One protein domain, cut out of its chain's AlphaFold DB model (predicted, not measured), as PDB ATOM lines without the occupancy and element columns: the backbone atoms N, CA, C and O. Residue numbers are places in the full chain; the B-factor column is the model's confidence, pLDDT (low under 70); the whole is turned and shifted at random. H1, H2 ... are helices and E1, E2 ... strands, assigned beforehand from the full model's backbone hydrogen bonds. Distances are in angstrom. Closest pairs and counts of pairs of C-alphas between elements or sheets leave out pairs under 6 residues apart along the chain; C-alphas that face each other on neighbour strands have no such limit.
ATOM      1  N   ALA A  11     203.545 165.279 205.793       86.56
ATOM      2  CA  ALA A  11     202.395 166.128 205.525       86.56
ATOM      3  C   ALA A  11     202.243 167.184 206.621       86.56
ATOM      4  O   ALA A  11     202.136 166.854 207.801       86.56
ATOM      5  N   VAL A  12     202.185 168.451 206.207       87.88
ATOM      6  CA  VAL A  12     201.825 169.584 207.065       87.88
ATOM      7  C   VAL A  12     200.419 170.020 206.687       87.88
ATOM      8  O   VAL A  12     200.157 170.354 205.532       87.88
ATOM      9  N   HIS A  13     199.502 169.994 207.644       85.44
ATOM     10  CA  HIS A  13     198.107 170.335 207.431       85.44
ATOM     11  C   HIS A  13     197.726 171.567 208.230       85.44
ATOM     12  O   HIS A  13     197.969 171.655 209.434       85.44
ATOM     13  N   TYR A  14     197.108 172.501 207.518       82.12
ATOM     14  CA  TYR A  14     196.645 173.760 208.045       82.12
ATOM     15  C   TYR A  14     195.124 173.800 208.094       82.12
ATOM     16  O   TYR A  14     194.471 173.802 207.049       82.12
ATOM     17  N   VAL A  15     194.556 173.838 209.297       81.06
ATOM     18  CA  VAL A  15     193.105 173.808 209.501       81.06
ATOM     19  C   VAL A  15     192.629 175.175 209.962       81.06
ATOM     20  O   VAL A  15     192.852 175.571 211.104       81.06
ATOM     21  N   LEU A  16     191.940 175.895 209.077       71.31
ATOM     22  CA  LEU A  16     191.200 177.096 209.455       71.31
ATOM     23  C   LEU A  16     189.963 176.687 210.260       71.31
ATOM     24  O   LEU A  16     189.070 176.026 209.733       71.31
ATOM     25  N   MET A  17     189.891 177.099 211.522       66.50
ATOM     26  CA  MET A  17     188.717 176.877 212.365       66.50
ATOM     27  C   MET A  17     187.807 178.107 212.283       66.50
ATOM     28  O   MET A  17     188.061 179.116 212.933       66.50
ATOM     29  N   GLN A  18     186.776 178.043 211.430       61.06
ATOM     30  CA  GLN A  18     185.859 179.171 211.196       61.06
ATOM     31  C   GLN A  18     185.012 179.514 212.429       61.06
ATOM     32  O   GLN A  18     184.798 180.688 212.710       61.06
ATOM     33  N   GLU A  19     184.576 178.499 213.177       60.97
ATOM     34  CA  GLU A  19     183.702 178.677 214.345       60.97
ATOM     35  C   GLU A  19     184.485 179.008 215.628       60.97
ATOM     36  O   GLU A  19     183.986 179.714 216.503       60.97
ATOM     37  N   HIS A  20     185.728 178.523 215.742       57.09
ATOM     38  CA  HIS A  20     186.547 178.635 216.953       57.09
ATOM     39  C   HIS A  20     188.028 178.838 216.605       57.09
ATOM     40  O   HIS A  20     188.781 177.866 216.598       57.09
ATOM     41  N   PRO A  21     188.461 180.072 216.292       64.06
ATOM     42  CA  PRO A  21     189.883 180.373 216.183       64.06
ATOM     43  C   PRO A  21     190.602 180.046 217.506       64.06
ATOM     44  O   PRO A  21     190.013 180.237 218.574       64.06
ATOM     45  N   PRO A  22     191.868 179.599 217.443       69.44
ATOM     46  CA  PRO A  22     192.786 179.779 216.316       69.44
ATOM     47  C   PRO A  22     192.782 178.664 215.260       69.44
ATOM     48  O   PRO A  22     192.201 177.602 215.424       69.44
ATOM     49  N   ALA A  23     193.452 178.927 214.135       80.88
ATOM     50  CA  ALA A  23     193.763 177.870 213.175       80.88
ATOM     51  C   ALA A  23     194.811 176.913 213.750       80.88
ATOM     52  O   ALA A  23     195.646 177.321 214.559       80.88
ATOM     53  N   THR A  24     194.802 175.672 213.277       87.06
ATOM     54  CA  THR A  24     195.637 174.601 213.826       87.06
ATOM     55  C   THR A  24     196.614 174.080 212.786       87.06
ATOM     56  O   THR A  24     196.254 173.884 211.621       87.06
ATOM     57  N   VAL A  25     197.848 173.827 213.220       89.81
ATOM     58  CA  VAL A  25     198.891 173.182 212.422       89.81
ATOM     59  C   VAL A  25     199.076 171.751 212.909       89.81
ATOM     60  O   VAL A  25     199.227 171.511 214.106       89.81
ATOM     61  N   PHE A  26     199.123 170.810 211.970       91.94
ATOM     62  CA  PHE A  26     199.498 169.421 212.222       91.94
ATOM     63  C   PHE A  26     200.646 169.023 211.307       91.94
ATOM     64  O   PHE A  26     200.594 169.274 210.106       91.94
ATOM     65  N   TYR A  27     201.641 168.339 211.852       93.31
ATOM     66  CA  TYR A  27     202.659 167.633 211.092       93.31
ATOM     67  C   TYR A  27     202.507 166.133 211.330       93.31
ATOM     68  O   TYR A  27     202.451 165.670 212.472       93.31
ATOM     69  N   ALA A  28     202.429 165.375 210.242       93.12
ATOM     70  CA  ALA A  28     202.349 163.928 210.277       93.12
ATOM     71  C   ALA A  28     203.360 163.289 209.332       93.12
ATOM     72  O   ALA A  28     203.682 163.831 208.270       93.12
ATOM     73  N   ARG A  29     203.803 162.099 209.717       90.31
ATOM     74  CA  ARG A  29     204.708 161.258 208.949       90.31
ATOM     75  C   ARG A  29     204.390 159.797 209.222       90.31
ATOM     76  O   ARG A  29     204.080 159.417 210.349       90.31
ATOM     77  N   ASP A  30     204.474 158.987 208.179       88.75
ATOM     78  CA  ASP A  30     204.204 157.549 208.202       88.75
ATOM     79  C   ASP A  30     202.847 157.201 208.840       88.75
ATOM     80  O   ASP A  30     202.701 156.243 209.596       88.75
ATOM     81  N   GLY A  31     201.833 158.014 208.534       87.12
ATOM     82  CA  GLY A  31     200.470 157.858 209.029       87.12
ATOM     83  C   GLY A  31     200.246 158.322 210.474       87.12
ATOM     84  O   GLY A  31     199.127 158.209 210.974       87.12
ATOM     85  N   VAL A  32     201.272 158.852 211.144       92.06
ATOM     86  CA  VAL A  32     201.232 159.259 212.553       92.06
ATOM     87  C   VAL A  32     201.328 160.773 212.670       92.06
ATOM     88  O   VAL A  32     202.212 161.389 212.083       92.06
ATOM     89  N   GLU A  33     200.447 161.379 213.468       93.62
ATOM     90  CA  GLU A  33     200.582 162.782 213.867       93.62
ATOM     91  C   GLU A  33     201.774 162.933 214.817       93.62
ATOM     92  O   GLU A  33     201.773 162.456 215.956       93.62
ATOM     93  N   VAL A  34     202.826 163.567 214.308       95.81
ATOM     94  CA  VAL A  34     204.097 163.721 215.009       95.81
ATOM     95  C   VAL A  34     204.003 164.896 215.970       95.81
ATOM     96  O   VAL A  34     204.266 164.718 217.155       95.81
ATOM     97  N   CYS A  35     203.553 166.060 215.503       96.50
ATOM     98  CA  CYS A  35     203.305 167.206 216.372       96.50
ATOM     99  C   CYS A  35     202.180 168.102 215.846       96.50
ATOM    100  O   CYS A  35     201.936 168.164 214.639       96.50
ATOM    101  N   GLY A  36     201.529 168.842 216.737       94.88
ATOM    102  CA  GLY A  36     200.557 169.867 216.378       94.88
ATOM    103  C   GLY A  36     200.342 170.887 217.488       94.88
ATOM    104  O   GLY A  36     200.690 170.637 218.644       94.88
ATOM    105  N   PHE A  37     199.809 172.045 217.105       93.88
ATOM    106  CA  PHE A  37     199.436 173.136 218.005       93.88
ATOM    107  C   PHE A  37     198.455 174.102 217.327       93.88
ATOM    108  O   PHE A  37     198.415 174.218 216.096       93.88
ATOM    109  N   GLY A  38     197.678 174.812 218.144       90.06
ATOM    110  CA  GLY A  38     196.910 175.976 217.712       90.06
ATOM    111  C   GLY A  38     197.830 177.185 217.534       90.06
ATOM    112  O   GLY A  38     198.821 177.346 218.249       90.06
ATOM    113  N   LEU A  39     197.527 178.050 216.573       85.75
ATOM    114  CA  LEU A  39     198.244 179.317 216.426       85.75
ATOM    115  C   LEU A  39     197.901 180.259 217.579       85.75
ATOM    116  O   LEU A  39     196.740 180.367 217.934       85.75
ATOM    117  N   ARG A  40     198.881 180.962 218.157       85.25
ATOM    118  CA  ARG A  40     198.757 181.645 219.471       85.25
ATOM    119  C   ARG A  40     198.621 180.705 220.666       85.25
ATOM    120  O   ARG A  40     198.479 181.171 221.791       85.25
ATOM    121  N   GLU A  41     198.670 179.405 220.436       90.31
ATOM    122  CA  GLU A  41     198.610 178.369 221.454       90.31
ATOM    123  C   GLU A  41     199.822 177.446 221.319       90.31
ATOM    124  O   GLU A  41     199.785 176.300 221.747       90.31
ATOM    125  N   GLU A  42     200.934 177.941 220.763       93.38
ATOM    126  CA  GLU A  42     202.142 177.153 220.491       93.38
ATOM    127  C   GLU A  42     202.797 176.603 221.768       93.38
ATOM    128  O   GLU A  42     203.671 175.742 221.700       93.38
ATOM    129  N   VAL A  43     202.374 177.081 222.942       93.56
ATOM    130  CA  VAL A  43     202.719 176.534 224.263       93.56
ATOM    131  C   VAL A  43     202.008 175.204 224.556       93.56
ATOM    132  O   VAL A  43     202.526 174.385 225.314       93.56
ATOM    133  N   TRP A  44     200.852 174.969 223.930       93.44
ATOM    134  CA  TRP A  44     200.020 173.775 224.046       93.44
ATOM    135  C   TRP A  44     200.246 172.876 222.833       93.44
ATOM    136  O   TRP A  44     199.563 172.968 221.814       93.44
ATOM    137  N   ARG A  45     201.243 172.000 222.946       95.06
ATOM    138  CA  ARG A  45     201.657 171.099 221.865       95.06
ATOM    139  C   ARG A  45     201.221 169.671 222.152       95.06
ATOM    140  O   ARG A  45     201.274 169.213 223.293       95.06
ATOM    141  N   TRP A  46     200.826 168.956 221.110       95.06
ATOM    142  CA  TRP A  46     200.415 167.551 221.179       95.06
ATOM    143  C   TRP A  46     201.035 166.738 220.042       95.06
ATOM    144  O   TRP A  46     201.699 167.287 219.167       95.06
ATOM    145  N   GLY A  47     200.811 165.425 220.055       95.31
ATOM    146  CA  GLY A  47     201.354 164.473 219.083       95.31
ATOM    147  C   GLY A  47     202.343 163.498 219.718       95.31
ATOM    148  O   GLY A  47     202.530 163.491 220.935       95.31
ATOM    149  N   ARG A  48     202.956 162.642 218.894       96.38
ATOM    150  CA  ARG A  48     203.969 161.673 219.347       96.38
ATOM    151  C   ARG A  48     205.253 162.347 219.846       96.38
ATOM    152  O   ARG A  48     205.852 161.871 220.804       96.38
ATOM    153  N   GLU A  49     205.657 163.435 219.203       97.06
ATOM    154  CA  GLU A  49     206.829 164.249 219.528       97.06
ATOM    155  C   GLU A  49     206.392 165.719 219.661       97.06
ATOM    156  O   GLU A  49     206.691 166.541 218.794       97.06
ATOM    157  N   PRO A  50     205.651 166.073 220.727       96.00
ATOM    158  CA  PRO A  50     205.008 167.385 220.842       96.00
ATOM    159  C   PRO A  50     206.009 168.549 220.806       96.00
ATOM    160  O   PRO A  50     205.697 169.615 220.286       96.00
ATOM    161  N   ASP A  51     207.233 168.344 221.293       96.94
ATOM    162  CA  ASP A  51     208.281 169.370 221.327       96.94
ATOM    163  C   ASP A  51     209.202 169.363 220.094       96.94
ATOM    164  O   ASP A  51     210.199 170.085 220.078       96.94
ATOM    165  N   LEU A  52     208.881 168.603 219.037       96.62
ATOM    166  CA  LEU A  52     209.709 168.516 217.824       96.62
ATOM    167  C   LEU A  52     210.041 169.894 217.226       96.62
ATOM    168  O   LEU A  52     211.164 170.120 216.784       96.62
ATOM    169  N   LEU A  53     209.059 170.799 217.215       95.81
ATOM    170  CA  LEU A  53     209.183 172.150 216.659       95.81
ATOM    171  C   LEU A  53     209.590 173.198 217.699       95.81
ATOM    172  O   LEU A  53     209.701 174.375 217.370       95.81
ATOM    173  N   LEU A  54     209.816 172.805 218.955       96.56
ATOM    174  CA  LEU A  54     210.143 173.743 220.028       96.56
ATOM    175  C   LEU A  54     211.400 174.585 219.731       96.56
ATOM    176  O   LEU A  54     211.332 175.803 219.908       96.56
ATOM    177  N   PRO A  55     212.519 174.018 219.229       96.62
ATOM    178  CA  PRO A  55     213.691 174.820 218.878       96.62
ATOM    179  C   PRO A  55     213.398 175.836 217.769       96.62
ATOM    180  O   PRO A  55     213.864 176.975 217.835       96.62
ATOM    181  N   ASP A  56     212.600 175.447 216.772       96.31
ATOM    182  CA  ASP A  56     212.236 176.306 215.647       96.31
ATOM    183  C   ASP A  56     211.303 177.446 216.102       96.31
ATOM    184  O   ASP A  56     211.491 178.595 215.707       96.31
ATOM    185  N   LEU A  57     210.355 177.162 217.003       96.06
ATOM    186  CA  LEU A  57     209.458 178.157 217.605       96.06
ATOM    187  C   LEU A  57     210.212 179.186 218.460       96.06
ATOM    188  O   LEU A  57     209.866 180.370 218.447       96.06
ATOM    189  N   ILE A  58     211.255 178.756 219.177       95.94
ATOM    190  CA  ILE A  58     212.130 179.653 219.944       95.94
ATOM    191  C   ILE A  58     212.971 180.509 218.992       95.94
ATOM    192  O   ILE A  58     212.975 181.735 219.092       95.94
ATOM    193  N   SER A  59     213.645 179.887 218.020       94.88
ATOM    194  CA  SER A  59     214.480 180.607 217.048       94.88
ATOM    195  C   SER A  59     213.671 181.589 216.194       94.88
ATOM    196  O   SER A  59     214.157 182.663 215.837       94.88
ATOM    197  N   GLY A  60     212.425 181.241 215.875       92.25
ATOM    198  CA  GLY A  60     211.487 182.077 215.134       92.25
ATOM    199  C   GLY A  60     210.835 183.180 215.959       92.25
ATOM    200  O   GLY A  60     209.982 183.888 215.436       92.25
ATOM    201  N   HIS A  61     211.218 183.342 217.230       92.62
ATOM    202  CA  HIS A  61     210.662 184.336 218.147       92.62
ATOM    203  C   HIS A  61     209.138 184.207 218.343       92.62
ATOM    204  O   HIS A  61     208.446 185.200 218.589       92.62
ATOM    205  N   VAL A  62     208.596 182.991 218.230       93.00
ATOM    206  CA  VAL A  62     207.208 182.680 218.605       93.00
ATOM    207  C   VAL A  62     207.135 182.453 220.113       93.00
ATOM    208  O   VAL A  62     206.288 183.036 220.793       93.00
ATOM    209  N   LEU A  63     208.081 181.671 220.638       94.75
ATOM    210  CA  LEU A  63     208.227 181.376 222.059       94.75
ATOM    211  C   LEU A  63     209.502 181.995 222.628       94.75
ATOM    212  O   LEU A  63     210.525 182.090 221.954       94.75
ATOM    213  N   GLN A  64     209.439 182.386 223.897       94.88
ATOM    214  CA  GLN A  64     210.598 182.762 224.696       94.88
ATOM    215  C   GLN A  64     211.560 181.567 224.819       94.88
ATOM    216  O   GLN A  64     211.143 180.420 224.637       94.88
ATOM    217  N   PRO A  65     212.829 181.789 225.214       95.75
ATOM    218  CA  PRO A  65     213.799 180.708 225.417       95.75
ATOM    219  C   PRO A  65     213.374 179.627 226.423       95.75
ATOM    220  O   PRO A  65     213.944 178.540 226.430       95.75
ATOM    221  N   ASP A  66     212.382 179.908 227.273       94.00
ATOM    222  CA  ASP A  66     211.794 178.932 228.193       94.00
ATOM    223  C   ASP A  66     210.890 177.890 227.500       94.00
ATOM    224  O   ASP A  66     210.505 176.901 228.128       94.00
ATOM    225  N   GLY A  67     210.535 178.108 226.227       92.69
ATOM    226  CA  GLY A  67     209.665 177.244 225.430       92.69
ATOM    227  C   GLY A  67     208.204 177.182 225.899       92.69
ATOM    228  O   GLY A  67     207.441 176.317 225.454       92.69
ATOM    229  N   LYS A  68     207.820 178.060 226.827       92.75
ATOM    230  CA  LYS A  68     206.546 178.032 227.562       92.75
ATOM    231  C   LYS A  68     205.827 179.373 227.571       92.75
ATOM    232  O   LYS A  68     204.651 179.412 227.913       92.75
ATOM    233  N   THR A  69     206.506 180.441 227.178       90.31
ATOM    234  CA  THR A  69     205.934 181.783 227.133       90.31
ATOM    235  C   THR A  69     205.884 182.269 225.692       90.31
ATOM    236  O   THR A  69     206.882 182.210 224.978       90.31
ATOM    237  N   LEU A  70     204.729 182.764 225.248       88.56
ATOM    238  CA  LEU A  70     204.606 183.425 223.947       88.56
ATOM    239  C   LEU A  70     205.358 184.760 223.977       88.56
ATOM    240  O   LEU A  70     205.260 185.513 224.943       88.56
ATOM    241  N   ILE A  71     206.102 185.070 222.913       87.56
ATOM    242  CA  ILE A  71     206.752 186.385 222.768       87.56
ATOM    243  C   ILE A  71     205.735 187.464 222.391       87.56
ATOM    244  O   ILE A  71     205.902 188.624 222.763       87.56
ATOM    245  N   ALA A  72     204.704 187.086 221.634       81.38
ATOM    246  CA  ALA A  72     203.644 187.978 221.188       81.38
ATOM    247  C   ALA A  72     202.976 188.687 222.382       81.38
ATOM    248  O   ALA A  72     202.375 188.003 223.216       81.38
ATOM    249  N   PRO A  73     203.030 190.030 222.485       74.88
ATOM    250  CA  PRO A  73     202.271 190.730 223.510       74.88
ATOM    251  C   PRO A  73     200.766 190.533 223.285       74.88
ATOM    252  O   PRO A  73     200.303 190.328 222.159       74.88
ATOM    253  N   GLU A  74     199.976 190.635 224.355       69.81
ATOM    254  CA  GLU A  74     198.510 190.504 224.280       69.81
ATOM    255  C   GLU A  74     197.878 191.508 223.302       69.81
ATOM    256  O   GLU A  74     196.853 191.225 222.690       69.81
ATOM    257  N   THR A  75     198.526 192.659 223.110       74.38
ATOM    258  CA  THR A  75     198.104 193.732 222.203       74.38
ATOM    259  C   THR A  75     198.580 193.559 220.758       74.38
ATOM    260  O   THR A  75     198.200 194.362 219.904       74.38
ATOM    261  N   GLU A  76     199.414 192.556 220.454       79.12
ATOM    262  CA  GLU A  76     199.876 192.304 219.085       79.12
ATOM    263  C   GLU A  76     198.707 191.886 218.196       79.12
ATOM    264  O   GLU A  76     197.916 191.007 218.551       79.12
ATOM    265  N   HIS A  77     198.631 192.487 217.007       75.62
ATOM    266  CA  HIS A  77     197.592 192.158 216.050       75.62
ATOM    267  C   HIS A  77     197.680 190.678 215.664       75.62
ATOM    268  O   HIS A  77     198.750 190.162 215.336       75.62
ATOM    269  N   TYR A  78     196.531 189.996 215.664       68.19
ATOM    270  CA  TYR A  78     196.447 188.549 215.457       68.19
ATOM    271  C   TYR A  78     197.205 188.081 214.204       68.19
ATOM    272  O   TYR A  78     197.878 187.056 214.236       68.19
ATOM    273  N   THR A  79     197.177 188.869 213.124       75.00
ATOM    274  CA  THR A  79     197.854 188.547 211.856       75.00
ATOM    275  C   THR A  79     199.375 188.481 211.947       75.00
ATOM    276  O   THR A  79     199.987 187.780 211.147       75.00
ATOM    277  N   ASP A  80     199.999 189.219 212.862       79.50
ATOM    278  CA  ASP A  80     201.460 189.326 212.909       79.50
ATOM    279  C   ASP A  80     202.077 188.147 213.658       79.50
ATOM    280  O   ASP A  80     203.022 187.530 213.164       79.50
ATOM    281  N   ALA A  81     201.453 187.731 214.761       76.88
ATOM    282  CA  ALA A  81     201.785 186.473 215.422       76.88
ATOM    283  C   ALA A  81     201.559 185.266 214.490       76.88
ATOM    284  O   ALA A  81     202.404 184.380 214.395       76.88
ATOM    285  N   TYR A  82     200.468 185.286 213.721       81.19
ATOM    286  CA  TYR A  82     200.145 184.262 212.725       81.19
ATOM    287  C   TYR A  82     201.241 184.102 211.666       81.19
ATOM    288  O   TYR A  82     201.686 182.995 211.373       81.19
ATOM    289  N   ARG A  83     201.707 185.225 211.103       82.75
ATOM    290  CA  ARG A  83     202.791 185.245 210.111       82.75
ATOM    291  C   ARG A  83     204.090 184.693 210.676       82.75
ATOM    292  O   ARG A  83     204.809 184.013 209.952       82.75
ATOM    293  N   ARG A  84     204.387 184.967 211.950       87.44
ATOM    294  CA  ARG A  84     205.603 184.476 212.602       87.44
ATOM    295  C   ARG A  84     205.603 182.955 212.700       87.44
ATOM    296  O   ARG A  84     206.558 182.323 212.260       87.44
ATOM    297  N   THR A  85     204.512 182.372 213.192       89.44
ATOM    298  CA  THR A  85     204.398 180.914 213.291       89.44
ATOM    299  C   THR A  85     204.373 180.253 211.915       89.44
ATOM    300  O   THR A  85     205.061 179.256 211.710       89.44
ATOM    301  N   LEU A  86     203.668 180.827 210.933       86.31
ATOM    302  CA  LEU A  86     203.699 180.313 209.560       86.31
ATOM    303  C   LEU A  86     205.107 180.352 208.959       86.31
ATOM    304  O   LEU A  86     205.525 179.355 208.381       86.31
ATOM    305  N   GLY A  87     205.865 181.430 209.168       87.94
ATOM    306  CA  GLY A  87     207.252 181.524 208.710       87.94
ATOM    307  C   GLY A  87     208.156 180.439 209.308       87.94
ATOM    308  O   GLY A  87     208.997 179.888 208.602       87.94
ATOM    309  N   VAL A  88     207.943 180.065 210.577       91.94
ATOM    310  CA  VAL A  88     208.652 178.938 211.215       91.94
ATOM    311  C   VAL A  88     208.338 177.619 210.512       91.94
ATOM    312  O   VAL A  88     209.249 176.856 210.194       91.94
ATOM    313  N   ILE A  89     207.059 177.356 210.238       89.75
ATOM    314  CA  ILE A  89     206.622 176.140 209.540       89.75
ATOM    315  C   ILE A  89     207.179 176.106 208.113       89.75
ATOM    316  O   ILE A  89     207.734 175.095 207.685       89.75
ATOM    317  N   GLU A  90     207.089 177.215 207.386       86.56
ATOM    318  CA  GLU A  90     207.636 177.339 206.037       86.56
ATOM    319  C   GLU A  90     209.133 177.058 206.002       86.56
ATOM    320  O   GLU A  90     209.589 176.220 205.221       86.56
ATOM    321  N   GLN A  91     209.890 177.688 206.898       89.94
ATOM    322  CA  GLN A  91     211.330 177.497 206.987       89.94
ATOM    323  C   GLN A  91     211.693 176.056 207.360       89.94
ATOM    324  O   GLN A  91     212.583 175.472 206.741       89.94
ATOM    325  N   ARG A  92     211.001 175.463 208.343       90.94
ATOM    326  CA  ARG A  92     211.272 174.101 208.819       90.94
ATOM    327  C   ARG A  92     211.067 173.056 207.729       90.94
ATOM    328  O   ARG A  92     211.877 172.140 207.593       90.94
ATOM    329  N   PHE A  93     209.977 173.180 206.981       87.06
ATOM    330  CA  PHE A  93     209.561 172.176 206.005       87.06
ATOM    331  C   PHE A  93     209.942 172.541 204.563       87.06
ATOM    332  O   PHE A  93     209.653 171.780 203.642       87.06
ATOM    333  N   GLY A  94     210.619 173.675 204.351       83.38
ATOM    334  CA  GLY A  94     210.981 174.158 203.018       83.38
ATOM    335  C   GLY A  94     209.758 174.477 202.157       83.38
ATOM    336  O   GLY A  94     209.776 174.236 200.950       83.38
TER     337      GLY A  94
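This is residues 11 to 94 of the 120 residues of an uncharacterized protein of Streptomyces sp. ADI97-07 (UniProt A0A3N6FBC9). A three-stranded meander, each strand the antiparallel neighbour of the one before, makes a wall grazed by the long helix H2; residues 39 to 53 fold back past E3 to short H1, which packs on H2. The 84 printed residues, in order E1 E2 E3 H1 H2, are mixed, under half in named elements, and compact: radius of gyration of the C-alphas 12.1 A, spans 39 by 32 by 23 A.

E1 is residues 11 to 15, from C-alpha 11 at (202.395, 166.128, 205.525); E2 is residues 24 to 29; E3 is residues 32 to 38, 18.0 A from first to last C-alpha; H1 is residues 54 to 59; H2 is residues 78 to 93, 23.0 A from first to last C-alpha, and ends with C-alpha 93 at (209.561, 172.176, 206.005).

Hairpin E1 and E2 has N 13 and O 26 2.8 A apart; hairpin E2 and E3, N 27 and O 35, 2.8 A. H2 only grazes the sheet, with residues 85 to 93. Its residues 85 to 92 alone touch H1, closest C-alphas Asp 56 and Val 88, 6.3 A, only just about perpendicular at 70.3 degrees. In both helices every O i to N i+4 pair is within hydrogen-bond range.

C-alphas 30 and 75 are farthest apart, 39.3 A. The printed part has no cut. Links E3 to H1 and H1 to H2 are long. Residues 17 to 22, 74 and 78 have pLDDT under 70.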